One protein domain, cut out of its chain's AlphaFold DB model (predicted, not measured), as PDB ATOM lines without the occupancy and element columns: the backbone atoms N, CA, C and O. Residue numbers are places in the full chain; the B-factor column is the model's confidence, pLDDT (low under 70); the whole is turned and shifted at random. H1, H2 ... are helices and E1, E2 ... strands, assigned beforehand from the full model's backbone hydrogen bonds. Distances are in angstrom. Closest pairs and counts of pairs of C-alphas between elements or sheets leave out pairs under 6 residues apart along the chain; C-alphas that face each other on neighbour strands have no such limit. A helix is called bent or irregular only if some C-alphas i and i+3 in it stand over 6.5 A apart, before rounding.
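This is residues 120 to 247 of the 249 residues of the protein "DUF1937 domain-containing protein" of Shinella sp. DD12 (UniProt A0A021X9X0). Look for a small three-stranded sheet in the core, with H1 and H2 covering one face and H4 and H5 the other, in three layers. H3 sits near E1 between H2 and H4, and H6 leads off beyond E3, packing on H2. The printed part has 128 residues, with six named helices and three named strands that follow each other along the chain as H1 E1 H2 H3 H4 E2 H5 E3 H6; the sheet runs E1 E2 E3, all parallel, and the class is mostly helix, with 70 residues in helices and 13 in strands of the 83 in named elements. It is compact, with a radius of gyration of the C-alphas of 13.9 A, and rounded, spanning 40 by 32 by 25 A.

Find C-alpha 120 at (-32.297, 10.919, -99.152), where H1, residues 120 to 128, begins. E1 follows at residues 134 to 137, then H2, residues 147 to 163, the longest helix at 24.1 A. Next come H3, residues 171 to 179, and H4, residues 187 to 200, 20.0 A long; H4 is irregular, but only just, with C-alphas 193 and 196 6.8 A apart. E2 is residues 203 to 207, 13.0 A; H5 is residues 216 to 227, 16.3 A; E3 is residues 232 to 235. H6, residues 237 to 245, ends at C-alpha 245, (-39.179, -3.431, -93.757).

Start at E2, the inner strand: N 205 and O 135 of E1 are 2.8 A apart, and N 235 of E3 and O 206 are 2.8 A apart, within hydrogen-bond range. E1, H2 H3 H4, E2 and E2, H5, E3 are strand-helix-strand units, parallel neighbour strands joined through helices; the second has a right-handed crossover. H1 is on the sheet over E2 and E3, at a height of 9.3 A; Gly 123 and Leu 233 have its closest C-alphas to E3, 6.6 A. H2 is on the same face, at a height of 9.6 A; H5 is on the opposite face, at 9.7 A. H4 touches H5 at a shallow tilt of 28 degrees, C-alphas 198 and 221 being closest at 7.2 A. H3 only grazes the sheet with residues 171 to 173 and touches H2 at Ala 173 and Ala 151, closest C-alphas 5.2 A. H6, not on the sheet, touches H2, closest C-alphas Leu 240 and Ala 157, 6.8 A. Every O i to N i+4 pair is within hydrogen-bond range in H1, H2 and H5, against 4 of 5 in H3, 8 of 10 in H4 and 3 of 5 in H6.

The C-alphas of Ala 188 and Gly 246 are farthest apart, 42.0 A. The printed part has no cut, and no link is long. Confidence is low, under 70, at residues 243 to 247.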
ATOM      1  N   LEU A 120     -32.492  11.281-100.562       81.19
ATOM      2  CA  LEU A 120     -32.297  10.919 -99.152       81.19
ATOM      3  C   LEU A 120     -31.154   9.927 -98.901       81.19
ATOM      4  O   LEU A 120     -30.373  10.184 -97.981       81.19
ATOM      5  N   PRO A 121     -30.983   8.834 -99.677       82.06
ATOM      6  CA  PRO A 121     -29.857   7.920 -99.480       82.06
ATOM      7  C   PRO A 121     -28.501   8.626 -99.594       82.06
ATOM      8  O   PRO A 121     -27.659   8.488 -98.707       82.06
ATOM      9  N   SER A 122     -28.309   9.428-100.645       77.38
ATOM     10  CA  SER A 122     -27.066  10.171-100.880       77.38
ATOM     11  C   SER A 122     -26.846  11.252 -99.821       77.38
ATOM     12  O   SER A 122     -25.735  11.403 -99.319       77.38
ATOM     13  N   GLY A 123     -27.903  11.968 -99.428       80.38
ATOM     14  CA  GLY A 123     -27.844  12.961 -98.356       80.38
ATOM     15  C   GLY A 123     -27.437  12.350 -97.014       80.38
ATOM     16  O   GLY A 123     -26.530  12.858 -96.355       80.38
ATOM     17  N   LEU A 124     -28.043  11.222 -96.629       83.38
ATOM     18  CA  LEU A 124     -27.669  10.503 -95.408       83.38
ATOM     19  C   LEU A 124     -26.242   9.966 -95.472       83.38
ATOM     20  O   LEU A 124     -25.534  10.058 -94.474       83.38
ATOM     21  N   ALA A 125     -25.801   9.452 -96.622       78.31
ATOM     22  CA  ALA A 125     -24.424   9.001 -96.799       78.31
ATOM     23  C   ALA A 125     -23.428  10.152 -96.566       78.31
ATOM     24  O   ALA A 125     -22.484  10.000 -95.789       78.31
ATOM     25  N   LEU A 126     -23.685  11.330 -97.147       78.62
ATOM     26  CA  LEU A 126     -22.861  12.526 -96.947       78.62
ATOM     27  C   LEU A 126     -22.844  13.000 -95.490       78.62
ATOM     28  O   LEU A 126     -21.798  13.417 -94.998       78.62
ATOM     29  N   LEU A 127     -23.982  12.941 -94.794       81.25
ATOM     30  CA  LEU A 127     -24.048  13.280 -93.372       81.25
ATOM     31  C   LEU A 127     -23.318  12.247 -92.503       81.25
ATOM     32  O   LEU A 127     -22.603  12.634 -91.584       81.25
ATOM     33  N   SER A 128     -23.445  10.954 -92.814       78.12
ATOM     34  CA  SER A 128     -22.810   9.861 -92.062       78.12
ATOM     35  C   SER A 128     -21.284   9.851 -92.163       78.12
ATOM     36  O   SER A 128     -20.612   9.381 -91.254       78.12
ATOM     37  N   ALA A 129     -20.727  10.407 -93.243       79.69
ATOM     38  CA  ALA A 129     -19.284  10.534 -93.423       79.69
ATOM     39  C   ALA A 129     -18.659  11.652 -92.563       79.69
ATOM     40  O   ALA A 129     -17.436  11.778 -92.513       79.69
ATOM     41  N   ARG A 130     -19.470  12.494 -91.906       81.81
ATOM     42  CA  ARG A 130     -18.984  13.599 -91.066       81.81
ATOM     43  C   ARG A 130     -18.701  13.118 -89.647       81.81
ATOM     44  O   ARG A 130     -19.468  12.360 -89.065       81.81
ATOM     45  N   HIS A 131     -17.611  13.610 -89.070       85.00
ATOM     46  CA  HIS A 131     -17.202  13.261 -87.712       85.00
ATOM     47  C   HIS A 131     -17.891  14.182 -86.701       85.00
ATOM     48  O   HIS A 131     -17.615  15.376 -86.685       85.00
ATOM     49  N   GLY A 132     -18.765  13.641 -85.856       93.19
ATOM     50  CA  GLY A 132     -19.512  14.394 -84.848       93.19
ATOM     51  C   GLY A 132     -20.916  13.829 -84.678       93.19
ATOM     52  O   GLY A 132     -21.160  12.678 -85.032       93.19
ATOM     53  N   TYR A 133     -21.839  14.634 -84.153       98.00
ATOM     54  CA  TYR A 133     -23.256  14.276 -84.072       98.00
ATOM     55  C   TYR A 133     -24.109  15.157 -84.982       98.00
ATOM     56  O   TYR A 133     -23.803  16.326 -85.236       98.00
ATOM     57  N   LEU A 134     -25.203  14.576 -85.455       98.00
ATOM     58  CA  LEU A 134     -26.247  15.256 -86.200       98.00
ATOM     59  C   LEU A 134     -27.371  15.627 -85.247       98.00
ATOM     60  O   LEU A 134     -27.784  14.827 -84.404       98.00
ATOM     61  N   TYR A 135     -27.871  16.842 -85.402       98.50
ATOM     62  CA  TYR A 135     -29.019  17.326 -84.659       98.50
ATOM     63  C   TYR A 135     -30.299  16.876 -85.376       98.50
ATOM     64  O   TYR A 135     -30.406  17.048 -86.589       98.50
ATOM     65  N   LEU A 136     -31.254  16.281 -84.663       98.50
ATOM     66  CA  LEU A 136     -32.544  15.848 -85.206       98.50
ATOM     67  C   LEU A 136     -33.646  16.817 -84.770       98.50
ATOM     68  O   LEU A 136     -34.220  16.661 -83.696       98.50
ATOM     69  N   GLY A 137     -33.939  17.808 -85.608       97.50
ATOM     70  CA  GLY A 137     -35.020  18.764 -85.375       97.50
ATOM     71  C   GLY A 137     -36.383  18.174 -85.747       97.50
ATOM     72  O   GLY A 137     -36.517  17.488 -86.762       97.50
ATOM     73  N   SER A 138     -37.410  18.445 -84.944       96.62
ATOM     74  CA  SER A 138     -38.797  18.045 -85.212       96.62
ATOM     75  C   SER A 138     -39.779  19.053 -84.602       96.62
ATOM     76  O   SER A 138     -39.432  19.741 -83.638       96.62
ATOM     77  N   PRO A 139     -41.024  19.162 -85.105       92.81
ATOM     78  CA  PRO A 139     -42.057  19.876 -84.369       92.81
ATOM     79  C   PRO A 139     -42.340  19.179 -83.032       92.81
ATOM     80  O   PRO A 139     -42.180  17.966 -82.889       92.81
ATOM     81  N   TYR A 140     -42.782  19.971 -82.053       90.19
ATOM     82  CA  TYR A 140     -43.207  19.476 -80.744       90.19
ATOM     83  C   TYR A 140     -44.591  20.013 -80.387       90.19
ATOM     84  O   TYR A 140     -45.585  19.321 -80.575       90.19
ATOM     85  N   SER A 141     -44.692  21.287 -79.998       84.94
ATOM     86  CA  SER A 141     -45.977  21.916 -79.642       84.94
ATOM     87  C   SER A 141     -46.918  22.164 -80.824       84.94
ATOM     88  O   SER A 141     -48.056  22.576 -80.626       84.94
ATOM     89  N   LYS A 142     -46.442  21.955 -82.056       82.19
ATOM     90  CA  LYS A 142     -47.232  22.068 -83.291       82.19
ATOM     91  C   LYS A 142     -47.643  20.718 -83.870       82.19
ATOM     92  O   LYS A 142     -48.302  20.690 -84.900       82.19
ATOM     93  N   TYR A 143     -47.287  19.622 -83.205       81.38
ATOM     94  CA  TYR A 143     -47.724  18.301 -83.620       81.38
ATOM     95  C   TYR A 143     -49.138  18.027 -83.101       81.38
ATOM     96  O   TYR A 143     -49.375  18.051 -81.892       81.38
ATOM     97  N   GLU A 144     -50.076  17.768 -84.012       82.06
ATOM     98  CA  GLU A 144     -51.508  17.656 -83.698       82.06
ATOM     99  C   GLU A 144     -51.813  16.542 -82.686       82.06
ATOM    100  O   GLU A 144     -52.631  16.721 -81.785       82.06
ATOM    101  N   ALA A 145     -51.093  15.418 -82.763       84.25
ATOM    102  CA  ALA A 145     -51.280  14.283 -81.859       84.25
ATOM    103  C   ALA A 145     -50.709  14.506 -80.438       84.25
ATOM    104  O   ALA A 145     -50.787  13.613 -79.591       84.25
ATOM    105  N   GLY A 146     -50.135  15.683 -80.163       90.44
ATOM    106  CA  GLY A 146     -49.644  16.084 -78.848       90.44
ATOM    107  C   GLY A 146     -48.189  15.702 -78.555       90.44
ATOM    108  O   GLY A 146     -47.520  14.996 -79.312       90.44
ATOM    109  N   HIS A 147     -47.693  16.189 -77.416       91.88
ATOM    110  CA  HIS A 147     -46.283  16.111 -77.025       91.88
ATOM    111  C   HIS A 147     -45.754  14.675 -76.881       91.88
ATOM    112  O   HIS A 147     -44.692  14.367 -77.416       91.88
ATOM    113  N   ASP A 148     -46.498  13.781 -76.224       93.50
ATOM    114  CA  ASP A 148     -46.074  12.387 -76.024       93.50
ATOM    115  C   ASP A 148     -46.002  11.618 -77.347       93.50
ATOM    116  O   ASP A 148     -45.170  10.727 -77.527       93.50
ATOM    117  N   ALA A 149     -46.915  11.907 -78.279       93.12
ATOM    118  CA  ALA A 149     -46.887  11.313 -79.610       93.12
ATOM    119  C   ALA A 149     -45.692  11.849 -80.407       93.12
ATOM    120  O   ALA A 149     -44.962  11.059 -81.005       93.12
ATOM    121  N   ALA A 150     -45.436  13.159 -80.341       93.00
ATOM    122  CA  ALA A 150     -44.280  13.767 -80.990       93.00
ATOM    123  C   ALA A 150     -42.961  13.165 -80.483       93.00
ATOM    124  O   ALA A 150     -42.118  12.754 -81.280       93.00
ATOM    125  N   ALA A 151     -42.818  13.055 -79.157       95.00
ATOM    126  CA  ALA A 151     -41.644  12.487 -78.506       95.00
ATOM    127  C   ALA A 151     -41.410  11.017 -78.886       95.00
ATOM    128  O   ALA A 151     -40.268  10.618 -79.106       95.00
ATOM    129  N   ARG A 152     -42.477  10.220 -79.025       95.00
ATOM    130  CA  ARG A 152     -42.379   8.833 -79.506       95.00
ATOM    131  C   ARG A 152     -41.906   8.763 -80.956       95.00
ATOM    132  O   ARG A 152     -40.908   8.106 -81.228       95.00
ATOM    133  N   VAL A 153     -42.549   9.499 -81.864       94.19
ATOM    134  CA  VAL A 153     -42.198   9.496 -83.297       94.19
ATOM    135  C   VAL A 153     -40.746   9.925 -83.524       94.19
ATOM    136  O   VAL A 153     -40.016   9.280 -84.279       94.19
ATOM    137  N   VAL A 154     -40.292  10.991 -82.857       96.69
ATOM    138  CA  VAL A 154     -38.910  11.466 -83.008       96.69
ATOM    139  C   VAL A 154     -37.894  10.525 -82.350       96.69
ATOM    140  O   VAL A 154     -36.789  10.375 -82.874       96.69
ATOM    141  N   ALA A 155     -38.245   9.852 -81.247       96.50
ATOM    142  CA  ALA A 155     -37.390   8.835 -80.636       96.50
ATOM    143  C   ALA A 155     -37.234   7.607 -81.547       96.50
ATOM    144  O   ALA A 155     -36.115   7.127 -81.737       96.50
ATOM    145  N   ASP A 156     -38.319   7.152 -82.177       96.00
ATOM    146  CA  ASP A 156     -38.289   6.048 -83.140       96.00
ATOM    147  C   ASP A 156     -37.445   6.402 -84.374       96.00
ATOM    148  O   ASP A 156     -36.615   5.605 -84.833       96.00
ATOM    149  N   ALA A 157     -37.586   7.630 -84.882       96.56
ATOM    150  CA  ALA A 157     -36.768   8.147 -85.976       96.56
ATOM    151  C   ALA A 157     -35.279   8.224 -85.596       96.56
ATOM    152  O   ALA A 157     -34.425   7.761 -86.358       96.56
ATOM    153  N   ALA A 158     -34.960   8.750 -84.407       97.06
ATOM    154  CA  ALA A 158     -33.595   8.790 -83.890       97.06
ATOM    155  C   ALA A 158     -32.998   7.381 -83.792       97.06
ATOM    156  O   ALA A 158     -31.912   7.142 -84.315       97.06
ATOM    157  N   ALA A 159     -33.732   6.424 -83.217       94.94
ATOM    158  CA  ALA A 159     -33.294   5.037 -83.102       94.94
ATOM    159  C   ALA A 159     -33.039   4.398 -84.479       94.94
ATOM    160  O   ALA A 159     -32.041   3.702 -84.669       94.94
ATOM    161  N   THR A 160     -33.900   4.676 -85.457       93.06
ATOM    162  CA  THR A 160     -33.759   4.195 -86.839       93.06
ATOM    163  C   THR A 160     -32.500   4.744 -87.510       93.06
ATOM    164  O   THR A 160     -31.769   4.007 -88.171       93.06
ATOM    165  N   LEU A 161     -32.216   6.036 -87.338       91.94
ATOM    166  CA  LEU A 161     -31.005   6.671 -87.858       91.94
ATOM    167  C   LEU A 161     -29.747   6.146 -87.145       91.94
ATOM    168  O   LEU A 161     -28.749   5.848 -87.798       91.94
ATOM    169  N   MET A 162     -29.814   5.935 -85.830       91.19
ATOM    170  CA  MET A 162     -28.716   5.350 -85.053       91.19
ATOM    171  C   MET A 162     -28.410   3.910 -85.476       91.19
ATOM    172  O   MET A 162     -27.245   3.555 -85.639       91.19
ATOM    173  N   ARG A 163     -29.433   3.090 -85.761       87.69
ATOM    174  CA  ARG A 163     -29.253   1.742 -86.337       87.69
ATOM    175  C   ARG A 163     -28.556   1.760 -87.701       87.69
ATOM    176  O   ARG A 163     -27.962   0.760 -88.092       87.69
ATOM    177  N   ARG A 164     -28.597   2.887 -88.417       84.19
ATOM    178  CA  ARG A 164     -27.887   3.096 -89.691       84.19
ATOM    179  C   ARG A 164     -26.462   3.628 -89.506       84.19
ATOM    180  O   ARG A 164     -25.814   3.934 -90.499       84.19
ATOM    181  N   GLY A 165     -25.978   3.729 -88.268       84.75
ATOM    182  CA  GLY A 165     -24.619   4.162 -87.947       84.75
ATOM    183  C   GLY A 165     -24.445   5.675 -87.807       84.75
ATOM    184  O   GLY A 165     -23.316   6.134 -87.668       84.75
ATOM    185  N   LEU A 166     -25.529   6.459 -87.832       91.50
ATOM    186  CA  LEU A 166     -25.453   7.899 -87.592       91.50
ATOM    187  C   LEU A 166     -25.415   8.188 -86.085       91.50
ATOM    188  O   LEU A 166     -26.136   7.572 -85.302       91.50
ATOM    189  N   VAL A 167     -24.619   9.175 -85.675       96.25
ATOM    190  CA  VAL A 167     -24.627   9.686 -84.298       96.25
ATOM    191  C   VAL A 167     -25.666  10.800 -84.217       96.25
ATOM    192  O   VAL A 167     -25.499  11.841 -84.849       96.25
ATOM    193  N   ILE A 168     -26.748  10.580 -83.471       98.00
ATOM    194  CA  ILE A 168     -27.906  11.482 -83.426       98.00
ATOM    195  C   ILE A 168     -28.070  12.087 -82.033       98.00
ATOM    196  O   ILE A 168     -28.084  11.365 -81.038       98.00
ATOM    197  N   TYR A 169     -28.278  13.400 -81.977       98.38
ATOM    198  CA  TYR A 169     -28.859  14.083 -80.827       98.38
ATOM    199  C   TYR A 169     -30.283  14.541 -81.169       98.38
ATOM    200  O   TYR A 169     -30.487  15.219 -82.171       98.38
ATOM    201  N   SER A 170     -31.264  14.178 -80.338       98.00
ATOM    202  CA  SER A 170     -32.667  14.583 -80.500       98.00
ATOM    203  C   SER A 170     -33.101  15.442 -79.305       98.00
ATOM    204  O   SER A 170     -33.327  14.886 -78.224       98.00
ATOM    205  N   PRO A 171     -33.229  16.776 -79.459       96.56
ATOM    206  CA  PRO A 171     -33.639  17.673 -78.379       96.56
ATOM    207  C   PRO A 171     -35.032  17.344 -77.848       96.56
ATOM    208  O   PRO A 171     -35.261  17.477 -76.654       96.56
ATOM    209  N   ILE A 172     -35.956  16.891 -78.699       96.44
ATOM    210  CA  ILE A 172     -37.317  16.573 -78.269       96.44
ATOM    211  C   ILE A 172     -37.344  15.260 -77.489       96.44
ATOM    212  O   ILE A 172     -37.929  15.230 -76.412       96.44
ATOM    213  N   ALA A 173     -36.669  14.200 -77.952       95.62
ATOM    214  CA  ALA A 173     -36.598  12.953 -77.184       95.62
ATOM    215  C   ALA A 173     -35.887  13.161 -75.831       95.62
ATOM    216  O   ALA A 173     -36.335  12.646 -74.808       95.62
ATOM    217  N   HIS A 174     -34.809  13.951 -75.820       95.44
ATOM    218  CA  HIS A 174     -34.067  14.303 -74.610       95.44
ATOM    219  C   HIS A 174     -34.896  15.187 -73.666       95.44
ATOM    220  O   HIS A 174     -35.128  14.841 -72.509       95.44
ATOM    221  N   GLY A 175     -35.373  16.323 -74.170       94.25
ATOM    222  CA  GLY A 175     -36.073  17.339 -73.397       94.25
ATOM    223  C   GLY A 175     -37.428  16.875 -72.884       94.25
ATOM    224  O   GLY A 175     -37.762  17.181 -71.745       94.25
ATOM    225  N   HIS A 176     -38.181  16.084 -73.656       94.88
ATOM    226  CA  HIS A 176     -39.491  15.576 -73.238       94.88
ATOM    227  C   HIS A 176     -39.409  14.754 -71.945       94.88
ATOM    228  O   HIS A 176     -40.158  15.008 -71.003       94.88
ATOM    229  N   ALA A 177     -38.455  13.821 -71.867       93.06
ATOM    230  CA  ALA A 177     -38.258  13.006 -70.671       93.06
ATOM    231  C   ALA A 177     -37.829  13.855 -69.465       93.06
ATOM    232  O   ALA A 177     -38.309  13.645 -68.355       93.06
ATOM    233  N   ILE A 178     -36.955  14.842 -69.674       95.12
ATOM    234  CA  ILE A 178     -36.428  15.680 -68.588       95.12
ATOM    235  C   ILE A 178     -37.472  16.700 -68.113       95.12
ATOM    236  O   ILE A 178     -37.570  16.966 -66.916       95.12
ATOM    237  N   ALA A 179     -38.299  17.236 -69.014       92.12
ATOM    238  CA  ALA A 179     -39.358  18.189 -68.687       92.12
ATOM    239  C   ALA A 179     -40.346  17.638 -67.647       92.12
ATOM    240  O   ALA A 179     -40.822  18.385 -66.791       92.12
ATOM    241  N   ALA A 180     -40.585  16.321 -67.661       90.38
ATOM    242  CA  ALA A 180     -41.420  15.630 -66.678       90.38
ATOM    243  C   ALA A 180     -40.909  15.754 -65.226       90.38
ATOM    244  O   ALA A 180     -41.657  15.496 -64.286       90.38
ATOM    245  N   HIS A 181     -39.664  16.195 -65.025       94.38
ATOM    246  CA  HIS A 181     -39.050  16.402 -63.714       94.38
ATOM    247  C   HIS A 181     -39.143  17.854 -63.209       94.38
ATOM    248  O   HIS A 181     -38.328  18.280 -62.393       94.38
ATOM    249  N   GLY A 182     -40.147  18.613 -63.659       91.69
ATOM    250  CA  GLY A 182     -40.464  19.940 -63.118       91.69
ATOM    251  C   GLY A 182     -39.649  21.083 -63.721       91.69
ATOM    252  O   GLY A 182     -39.469  22.113 -63.071       91.69
ATOM    253  N   LEU A 183     -39.148  20.913 -64.948       91.94
ATOM    254  CA  LEU A 183     -38.495  22.000 -65.673       91.94
ATOM    255  C   LEU A 183     -39.515  22.951 -66.318       91.94
ATOM    256  O   LEU A 183     -40.636  22.538 -66.630       91.94
ATOM    257  N   PRO A 184     -39.126  24.214 -66.571       88.75
ATOM    258  CA  PRO A 184     -39.948  25.137 -67.339       88.75
ATOM    259  C   PRO A 184     -40.246  24.601 -68.743       88.75
ATOM    260  O   PRO A 184     -39.421  23.927 -69.356       88.75
ATOM    261  N   LEU A 185     -41.420  24.936 -69.276       82.56
ATOM    262  CA  LEU A 185     -41.809  24.621 -70.658       82.56
ATOM    263  C   LEU A 185     -41.618  25.812 -71.607       82.56
ATOM    264  O   LEU A 185     -42.036  25.755 -72.762       82.56
ATOM    265  N   ASP A 186     -41.036  26.911 -71.127       86.75
ATOM    266  CA  ASP A 186     -40.895  28.120 -71.922       86.75
ATOM    267  C   ASP A 186     -39.781  27.999 -72.969       86.75
ATOM    268  O   ASP A 186     -38.756  27.338 -72.789       86.75
ATOM    269  N   TRP A 187     -40.002  28.679 -74.090       82.62
ATOM    270  CA  TRP A 187     -39.096  28.669 -75.230       82.62
ATOM    271  C   TRP A 187     -37.685  29.165 -74.885       82.62
ATOM    272  O   TRP A 187     -36.713  28.628 -75.411       82.62
ATOM    273  N   ALA A 188     -37.543  30.169 -74.015       89.19
ATOM    274  CA  ALA A 188     -36.244  30.774 -73.731       89.19
ATOM    275  C   ALA A 188     -35.326  29.811 -72.968       89.19
ATOM    276  O   ALA A 188     -34.150  29.690 -73.318       89.19
ATOM    277  N   PHE A 189     -35.873  29.087 -71.987       92.19
ATOM    278  CA  PHE A 189     -35.159  28.042 -71.264       92.19
ATOM    279  C   PHE A 189     -34.644  26.956 -72.218       92.19
ATOM    280  O   PHE A 189     -33.442  26.688 -72.262       92.19
ATOM    281  N   TRP A 190     -35.523  26.370 -73.035       90.44
ATOM    282  CA  TRP A 190     -35.131  25.285 -73.940       90.44
ATOM    283  C   TRP A 190     -34.202  25.750 -75.058       90.44
ATOM    284  O   TRP A 190     -33.256  25.042 -75.388       90.44
ATOM    285  N   LYS A 191     -34.385  26.965 -75.580       90.25
ATOM    286  CA  LYS A 191     -33.458  27.563 -76.546       90.25
ATOM    287  C   LYS A 191     -32.042  27.670 -75.976       90.25
ATOM    288  O   LYS A 191     -31.087  27.332 -76.670       90.25
ATOM    289  N   ALA A 192     -31.898  28.108 -74.723       93.06
ATOM    290  CA  ALA A 192     -30.592  28.207 -74.072       93.06
ATOM    291  C   ALA A 192     -29.904  26.838 -73.931       93.06
ATOM    292  O   ALA A 192     -28.688  26.752 -74.088       93.06
ATOM    293  N   GLN A 193     -30.676  25.771 -73.704       93.94
ATOM    294  CA  GLN A 193     -30.162  24.400 -73.639       93.94
ATOM    295  C   GLN A 193     -29.815  23.838 -75.025       93.94
ATOM    296  O   GLN A 193     -28.809  23.148 -75.187       93.94
ATOM    297  N   CYS A 194     -30.634  24.132 -76.037       94.19
ATOM    298  CA  CYS A 194     -30.440  23.629 -77.392       94.19
ATOM    299  C   CYS A 194     -29.312  24.351 -78.136       94.19
ATOM    300  O   CYS A 194     -28.641  23.715 -78.941       94.19
ATOM    301  N   GLN A 195     -29.059  25.640 -77.878       94.94
ATOM    302  CA  GLN A 195     -28.102  26.423 -78.670       94.94
ATOM    303  C   GLN A 195     -26.680  25.832 -78.701       94.94
ATOM    304  O   GLN A 195     -26.164  25.651 -79.801       94.94
ATOM    305  N   PRO A 196     -26.045  25.442 -77.579       96.81
ATOM    306  CA  PRO A 196     -24.712  24.834 -77.630       96.81
ATOM    307  C   PRO A 196     -24.686  23.514 -78.416       96.81
ATOM    308  O   PRO A 196     -23.670  23.147 -79.008       96.81
ATOM    309  N   LEU A 197     -25.814  22.800 -78.433       97.81
ATOM    310  CA  LEU A 197     -25.978  21.542 -79.157       97.81
ATOM    311  C   LEU A 197     -26.233  21.782 -80.650       97.81
ATOM    312  O   LEU A 197     -25.780  21.025 -81.503       97.81
ATOM    313  N   ILE A 198     -26.905  22.880 -80.987       96.94
ATOM    314  CA  ILE A 198     -26.967  23.378 -82.357       96.94
ATOM    315  C   ILE A 198     -25.559  23.756 -82.801       96.94
ATOM    316  O   ILE A 198     -25.130  23.293 -83.847       96.94
ATOM    317  N   ASP A 199     -24.803  24.529 -82.021       94.31
ATOM    318  CA  ASP A 199     -23.464  25.026 -82.374       94.31
ATOM    319  C   ASP A 199     -22.430  23.906 -82.579       94.31
ATOM    320  O   ASP A 199     -21.583  24.004 -83.471       94.31
ATOM    321  N   GLY A 200     -22.517  22.827 -81.796       95.56
ATOM    322  CA  GLY A 200     -21.614  21.675 -81.887       95.56
ATOM    323  C   GLY A 200     -21.982  20.631 -82.950       95.56
ATOM    324  O   GLY A 200     -21.150  19.785 -83.279       95.56
ATOM    325  N   ALA A 201     -23.200  20.665 -83.495       96.88
ATOM    326  CA  ALA A 201     -23.646  19.688 -84.482       96.88
ATOM    327  C   ALA A 201     -22.972  19.882 -85.851       96.88
ATOM    328  O   ALA A 201     -22.785  21.009 -86.332       96.88
ATOM    329  N   VAL A 202     -22.682  18.769 -86.531       95.00
ATOM    330  CA  VAL A 202     -22.077  18.778 -87.879       95.00
ATOM    331  C   VAL A 202     -23.092  18.913 -89.013       95.00
ATOM    332  O   VAL A 202     -22.709  19.100 -90.168       95.00
ATOM    333  N   GLY A 203     -24.378  18.828 -88.690       93.38
ATOM    334  CA  GLY A 203     -25.487  18.959 -89.622       93.38
ATOM    335  C   GLY A 203     -26.830  18.776 -88.927       93.38
ATOM    336  O   GLY A 203     -26.891  18.307 -87.786       93.38
ATOM    337  N   LEU A 204     -27.889  19.146 -89.638       96.94
ATOM    338  CA  LEU A 204     -29.273  19.048 -89.192       96.94
ATOM    339  C   LEU A 204     -30.023  18.022 -90.039       96.94
ATOM    340  O   LEU A 204     -29.980  18.054 -91.269       96.94
ATOM    341  N   ILE A 205     -30.757  17.142 -89.374       97.88
ATOM    342  CA  ILE A 205     -31.828  16.360 -89.979       97.88
ATOM    343  C   ILE A 205     -33.145  16.966 -89.497       97.88
ATOM    344  O   ILE A 205     -33.404  17.010 -88.299       97.88
ATOM    345  N   VAL A 206     -33.971  17.428 -90.430       97.00
ATOM    346  CA  VAL A 206     -35.328  17.910 -90.168       97.00
ATOM    347  C   VAL A 206     -36.282  16.743 -90.372       97.00
ATOM    348  O   VAL A 206     -36.471  16.284 -91.499       97.00
ATOM    349  N   LEU A 207     -36.891  16.253 -89.295       97.06
ATOM    350  CA  LEU A 207     -37.953  15.259 -89.378       97.06
ATOM    351  C   LEU A 207     -39.255  15.972 -89.766       97.06
ATOM    352  O   LEU A 207     -39.856  16.671 -88.947       97.06
ATOM    353  N   THR A 208     -39.685  15.812 -91.018       93.31
ATOM    354  CA  THR A 208     -40.830  16.541 -91.595       93.31
ATOM    355  C   THR A 208     -42.159  15.913 -91.172       93.31
ATOM    356  O   THR A 208     -42.895  15.362 -91.989       93.31
ATOM    357  N   MET A 209     -42.430  15.931 -89.867       91.88
ATOM    358  CA  MET A 209     -43.729  15.585 -89.284       91.88
ATOM    359  C   MET A 209     -44.740  16.700 -89.561       91.88
ATOM    360  O   MET A 209     -44.348  17.848 -89.767       91.88
ATOM    361  N   ASP A 210     -46.033  16.395 -89.502       88.25
ATOM    362  CA  ASP A 210     -47.077  17.414 -89.645       88.25
ATOM    363  C   ASP A 210     -46.858  18.576 -88.658       88.25
ATOM    364  O   ASP A 210     -46.505  18.371 -87.493       88.25
ATOM    365  N   GLY A 211     -47.012  19.812 -89.139       85.69
ATOM    366  CA  GLY A 211     -46.763  21.017 -88.342       85.69
ATOM    367  C   GLY A 211     -45.298  21.481 -88.276       85.69
ATOM    368  O   GLY A 211     -44.974  22.381 -87.493       85.69
ATOM    369  N   TRP A 212     -44.370  20.864 -89.028       89.19
ATOM    370  CA  TRP A 212     -42.946  21.238 -88.998       89.19
ATOM    371  C   TRP A 212     -42.675  22.645 -89.551       89.19
ATOM    372  O   TRP A 212     -41.795  23.345 -89.042       89.19
ATOM    373  N   GLN A 213     -43.442  23.084 -90.552       86.69
ATOM    374  CA  GLN A 213     -43.278  24.392 -91.196       86.69
ATOM    375  C   GLN A 213     -43.709  25.533 -90.264       86.69
ATOM    376  O   GLN A 213     -43.143  26.620 -90.288       86.69
ATOM    377  N   GLU A 214     -44.662  25.260 -89.378       88.12
ATOM    378  CA  GLU A 214     -45.241  26.189 -88.410       88.12
ATOM    379  C   GLU A 214     -44.507  26.174 -87.058       88.12
ATOM    380  O   GLU A 214     -44.803  26.972 -86.158       88.12
ATOM    381  N   SER A 215     -43.569  25.241 -86.872       87.88
ATOM    382  CA  SER A 215     -42.814  25.089 -85.632       87.88
ATOM    383  C   SER A 215     -41.757  26.181 -85.505       87.88
ATOM    384  O   SER A 215     -40.648  26.044 -86.009       87.88
ATOM    385  N   VAL A 216     -42.080  27.245 -84.762       87.88
ATOM    386  CA  VAL A 216     -41.171  28.373 -84.473       87.88
ATOM    387  C   VAL A 216     -39.785  27.899 -84.034       87.88
ATOM    388  O   VAL A 216     -38.778  28.427 -84.497       87.88
ATOM    389  N   GLY A 217     -39.727  26.883 -83.168       88.94
ATOM    390  CA  GLY A 217     -38.450  26.391 -82.674       88.94
ATOM    391  C   GLY A 217     -37.629  25.642 -83.713       88.94
ATOM    392  O   GLY A 217     -36.423  25.843 -83.797       88.94
ATOM    393  N   LEU A 218     -38.290  24.851 -84.556       93.19
ATOM    394  CA  LEU A 218     -37.627  24.150 -85.651       93.19
ATOM    395  C   LEU A 218     -37.190  25.116 -86.758       93.19
ATOM    396  O   LEU A 218     -36.121  24.939 -87.330       93.19
ATOM    397  N   GLN A 219     -37.980  26.153 -87.045       91.44
ATOM    398  CA  GLN A 219     -37.585  27.188 -88.002       91.44
ATOM    399  C   GLN A 219     -36.352  27.953 -87.510       91.44
ATOM    400  O   GLN A 219     -35.413  28.135 -88.278       91.44
ATOM    401  N   TYR A 220     -36.288  28.287 -86.215       91.38
ATOM    402  CA  TYR A 220     -35.081  28.853 -85.607       91.38
ATOM    403  C   TYR A 220     -33.860  27.934 -85.772       91.38
ATOM    404  O   TYR A 220     -32.783  28.389 -86.152       91.38
ATOM    405  N   GLU A 221     -34.020  26.632 -85.514       95.44
ATOM    406  CA  GLU A 221     -32.949  25.655 -85.728       95.44
ATOM    407  C   GLU A 221     -32.491  25.663 -87.196       95.44
ATOM    408  O   GLU A 221     -31.304  25.828 -87.463       95.44
ATOM    409  N   ILE A 222     -33.416  25.564 -88.157       90.44
ATOM    410  CA  ILE A 222     -33.112  25.603 -89.597       90.44
ATOM    411  C   ILE A 222     -32.336  26.875 -89.964       90.44
ATOM    412  O   ILE A 222     -31.303  26.785 -90.631       90.44
ATOM    413  N   GLU A 223     -32.788  28.041 -89.502       90.94
ATOM    414  CA  GLU A 223     -32.129  29.329 -89.737       90.94
ATOM    415  C   GLU A 223     -30.680  29.335 -89.231       90.94
ATOM    416  O   GLU A 223     -29.782  29.779 -89.947       90.94
ATOM    417  N   GLU A 224     -30.412  28.775 -88.050       92.06
ATOM    418  CA  GLU A 224     -29.061  28.690 -87.488       92.06
ATOM    419  C   GLU A 224     -28.128  27.786 -88.310       92.06
ATOM    420  O   GLU A 224     -26.953  28.119 -88.527       92.06
ATOM    421  N   PHE A 225     -28.623  26.656 -88.821       90.00
ATOM    422  CA  PHE A 225     -27.835  25.785 -89.701       90.00
ATOM    423  C   PHE A 225     -27.599  26.419 -91.081       90.00
ATOM    424  O   PHE A 225     -26.473  26.352 -91.583       90.00
ATOM    425  N   VAL A 226     -28.594  27.116 -91.647       86.38
ATOM    426  CA  VAL A 226     -28.442  27.895 -92.892       86.38
ATOM    427  C   VAL A 226     -27.402  29.001 -92.710       86.38
ATOM    428  O   VAL A 226     -26.463  29.102 -93.501       86.38
ATOM    429  N   ARG A 227     -27.516  29.792 -91.638       88.44
ATOM    430  CA  ARG A 227     -26.614  30.912 -91.316       88.44
ATOM    431  C   ARG A 227     -25.154  30.476 -91.196       88.44
ATOM    432  O   ARG A 227     -24.248  31.248 -91.499       88.44
ATOM    433  N   THR A 228     -24.923  29.249 -90.743       84.19
ATOM    434  CA  THR A 228     -23.584  28.681 -90.524       84.19
ATOM    435  C   THR A 228     -23.087  27.811 -91.682       84.19
ATOM    436  O   THR A 228     -21.993  27.256 -91.589       84.19
ATOM    437  N   GLY A 229     -23.857  27.690 -92.770       84.38
ATOM    438  CA  GLY A 229     -23.484  26.903 -93.950       84.38
ATOM    439  C   GLY A 229     -23.376  25.399 -93.683       84.38
ATOM    440  O   GLY A 229     -22.660  24.693 -94.395       84.38
ATOM    441  N   ARG A 230     -24.043  24.897 -92.640       89.00
ATOM    442  CA  ARG A 230     -24.018  23.476 -92.282       89.00
ATOM    443  C   ARG A 230     -25.114  22.717 -93.030       89.00
ATOM    444  O   ARG A 230     -26.180  23.272 -93.284       89.00
ATOM    445  N   PRO A 231     -24.865  21.452 -93.403       89.69
ATOM    446  CA  PRO A 231     -25.798  20.693 -94.222       89.69
ATOM    447  C   PRO A 231     -27.108  20.420 -93.477       89.69
ATOM    448  O   PRO A 231     -27.105  20.115 -92.282       89.69
ATOM    449  N   ILE A 232     -28.212  20.485 -94.223       92.31
ATOM    450  CA  ILE A 232     -29.569  20.211 -93.747       92.31
ATOM    451  C   ILE A 232     -30.187  19.140 -94.644       92.31
ATOM    452  O   ILE A 232     -30.135  19.252 -95.870       92.31
ATOM    453  N   LEU A 233     -30.794  18.118 -94.043       91.56
ATOM    454  CA  LEU A 233     -31.533  17.078 -94.755       91.56
ATOM    455  C   LEU A 233     -32.956  16.963 -94.208       91.56
ATOM    456  O   LEU A 233     -33.141  16.753 -93.015       91.56
ATOM    457  N   HIS A 234     -33.955  17.057 -95.081       93.44
ATOM    458  CA  HIS A 234     -35.364  16.898 -94.719       93.44
ATOM    459  C   HIS A 234     -35.782  15.449 -94.930       93.44
ATOM    460  O   HIS A 234     -35.639  14.945 -96.039       93.44
ATOM    461  N   VAL A 235     -36.280  14.787 -93.887       91.12
ATOM    462  CA  VAL A 235     -36.601  13.357 -93.899       91.12
ATOM    463  C   VAL A 235     -38.050  13.139 -93.447       91.12
ATOM    464  O   VAL A 235     -38.374  13.442 -92.296       91.12
ATOM    465  N   PRO A 236     -38.916  12.550 -94.291       92.38
ATOM    466  CA  PRO A 236     -40.251  12.135 -93.879       92.38
ATOM    467  C   PRO A 236     -40.212  10.923 -92.932       92.38
ATOM    468  O   PRO A 236     -39.491   9.958 -93.219       92.38
ATOM    469  N   PRO A 237     -41.037  10.880 -91.865       91.44
ATOM    470  CA  PRO A 237     -41.145   9.699 -91.000       91.44
ATOM    471  C   PRO A 237     -41.465   8.407 -91.771       91.44
ATOM    472  O   PRO A 237     -40.874   7.358 -91.513       91.44
ATOM    473  N   ALA A 238     -42.338   8.489 -92.781       89.94
ATOM    474  CA  ALA A 238     -42.716   7.349 -93.615       89.94
ATOM    475  C   ALA A 238     -41.527   6.744 -94.385       89.94
ATOM    476  O   ALA A 238     -41.438   5.525 -94.539       89.94
ATOM    477  N   TRP A 239     -40.576   7.579 -94.819       88.94
ATOM    478  CA  TRP A 239     -39.382   7.116 -95.525       88.94
ATOM    479  C   TRP A 239     -38.454   6.309 -94.604       88.94
ATOM    480  O   TRP A 239     -37.891   5.289 -95.015       88.94
ATOM    481  N   LEU A 240     -38.331   6.721 -93.335       88.00
ATOM    482  CA  LEU A 240     -37.565   5.984 -92.326       88.00
ATOM    483  C   LEU A 240     -38.194   4.621 -92.021       88.00
ATOM    484  O   LEU A 240     -37.463   3.632 -91.980       88.00
ATOM    485  N   ALA A 241     -39.521   4.559 -91.896       80.00
ATOM    486  CA  ALA A 241     -40.253   3.320 -91.631       80.00
ATOM    487  C   ALA A 241     -40.160   2.312 -92.796       80.00
ATOM    488  O   ALA A 241     -39.863   1.135 -92.587       80.00
ATOM    489  N   ALA A 242     -40.346   2.766 -94.041       73.00
ATOM    490  CA  ALA A 242     -40.321   1.893 -95.220       73.00
ATOM    491  C   ALA A 242     -38.950   1.235 -95.464       73.00
ATOM    492  O   ALA A 242     -38.860   0.121 -95.978       73.00
ATOM    493  N   SER A 243     -37.865   1.903 -95.064       58.59
ATOM    494  CA  SER A 243     -36.492   1.427 -95.278       58.59
ATOM    495  C   SER A 243     -35.982   0.435 -94.215       58.59
ATOM    496  O   SER A 243     -34.857  -0.065 -94.348       58.59
ATOM    497  N   GLU A 244     -36.796   0.108 -93.203       53.28
ATOM    498  CA  GLU A 244     -36.550  -1.003 -92.265       53.28
ATOM    499  C   GLU A 244     -37.211  -2.316 -92.711       53.28
ATOM    500  O   GLU A 244     -36.612  -3.382 -92.566       53.28
ATOM    501  N   VAL A 245     -38.392  -2.250 -93.338       50.31
ATOM    502  CA  VAL A 245     -39.179  -3.431 -93.757       50.31
ATOM    503  C   VAL A 245     -38.434  -4.305 -94.781       50.31
ATOM    504  O   VAL A 245     -38.619  -5.516 -94.808       50.31
ATOM    505  N   GLY A 246     -37.523  -3.730 -95.570       39.03
ATOM    506  CA  GLY A 246     -36.697  -4.468 -96.536       39.03
ATOM    507  C   GLY A 246     -35.433  -5.139 -95.975       39.03
ATOM    508  O   GLY A 246     -34.709  -5.762 -96.744       39.03
ATOM    509  N   ARG A 247     -35.118  -4.993 -94.678       44.62
ATOM    510  CA  ARG A 247     -33.890  -5.543 -94.056       44.62
ATOM    511  C   ARG A 247     -34.131  -6.601 -92.979       44.62
ATOM    512  O   ARG A 247     -33.168  -7.177 -92.484       44.62
TER     513      ARG A 247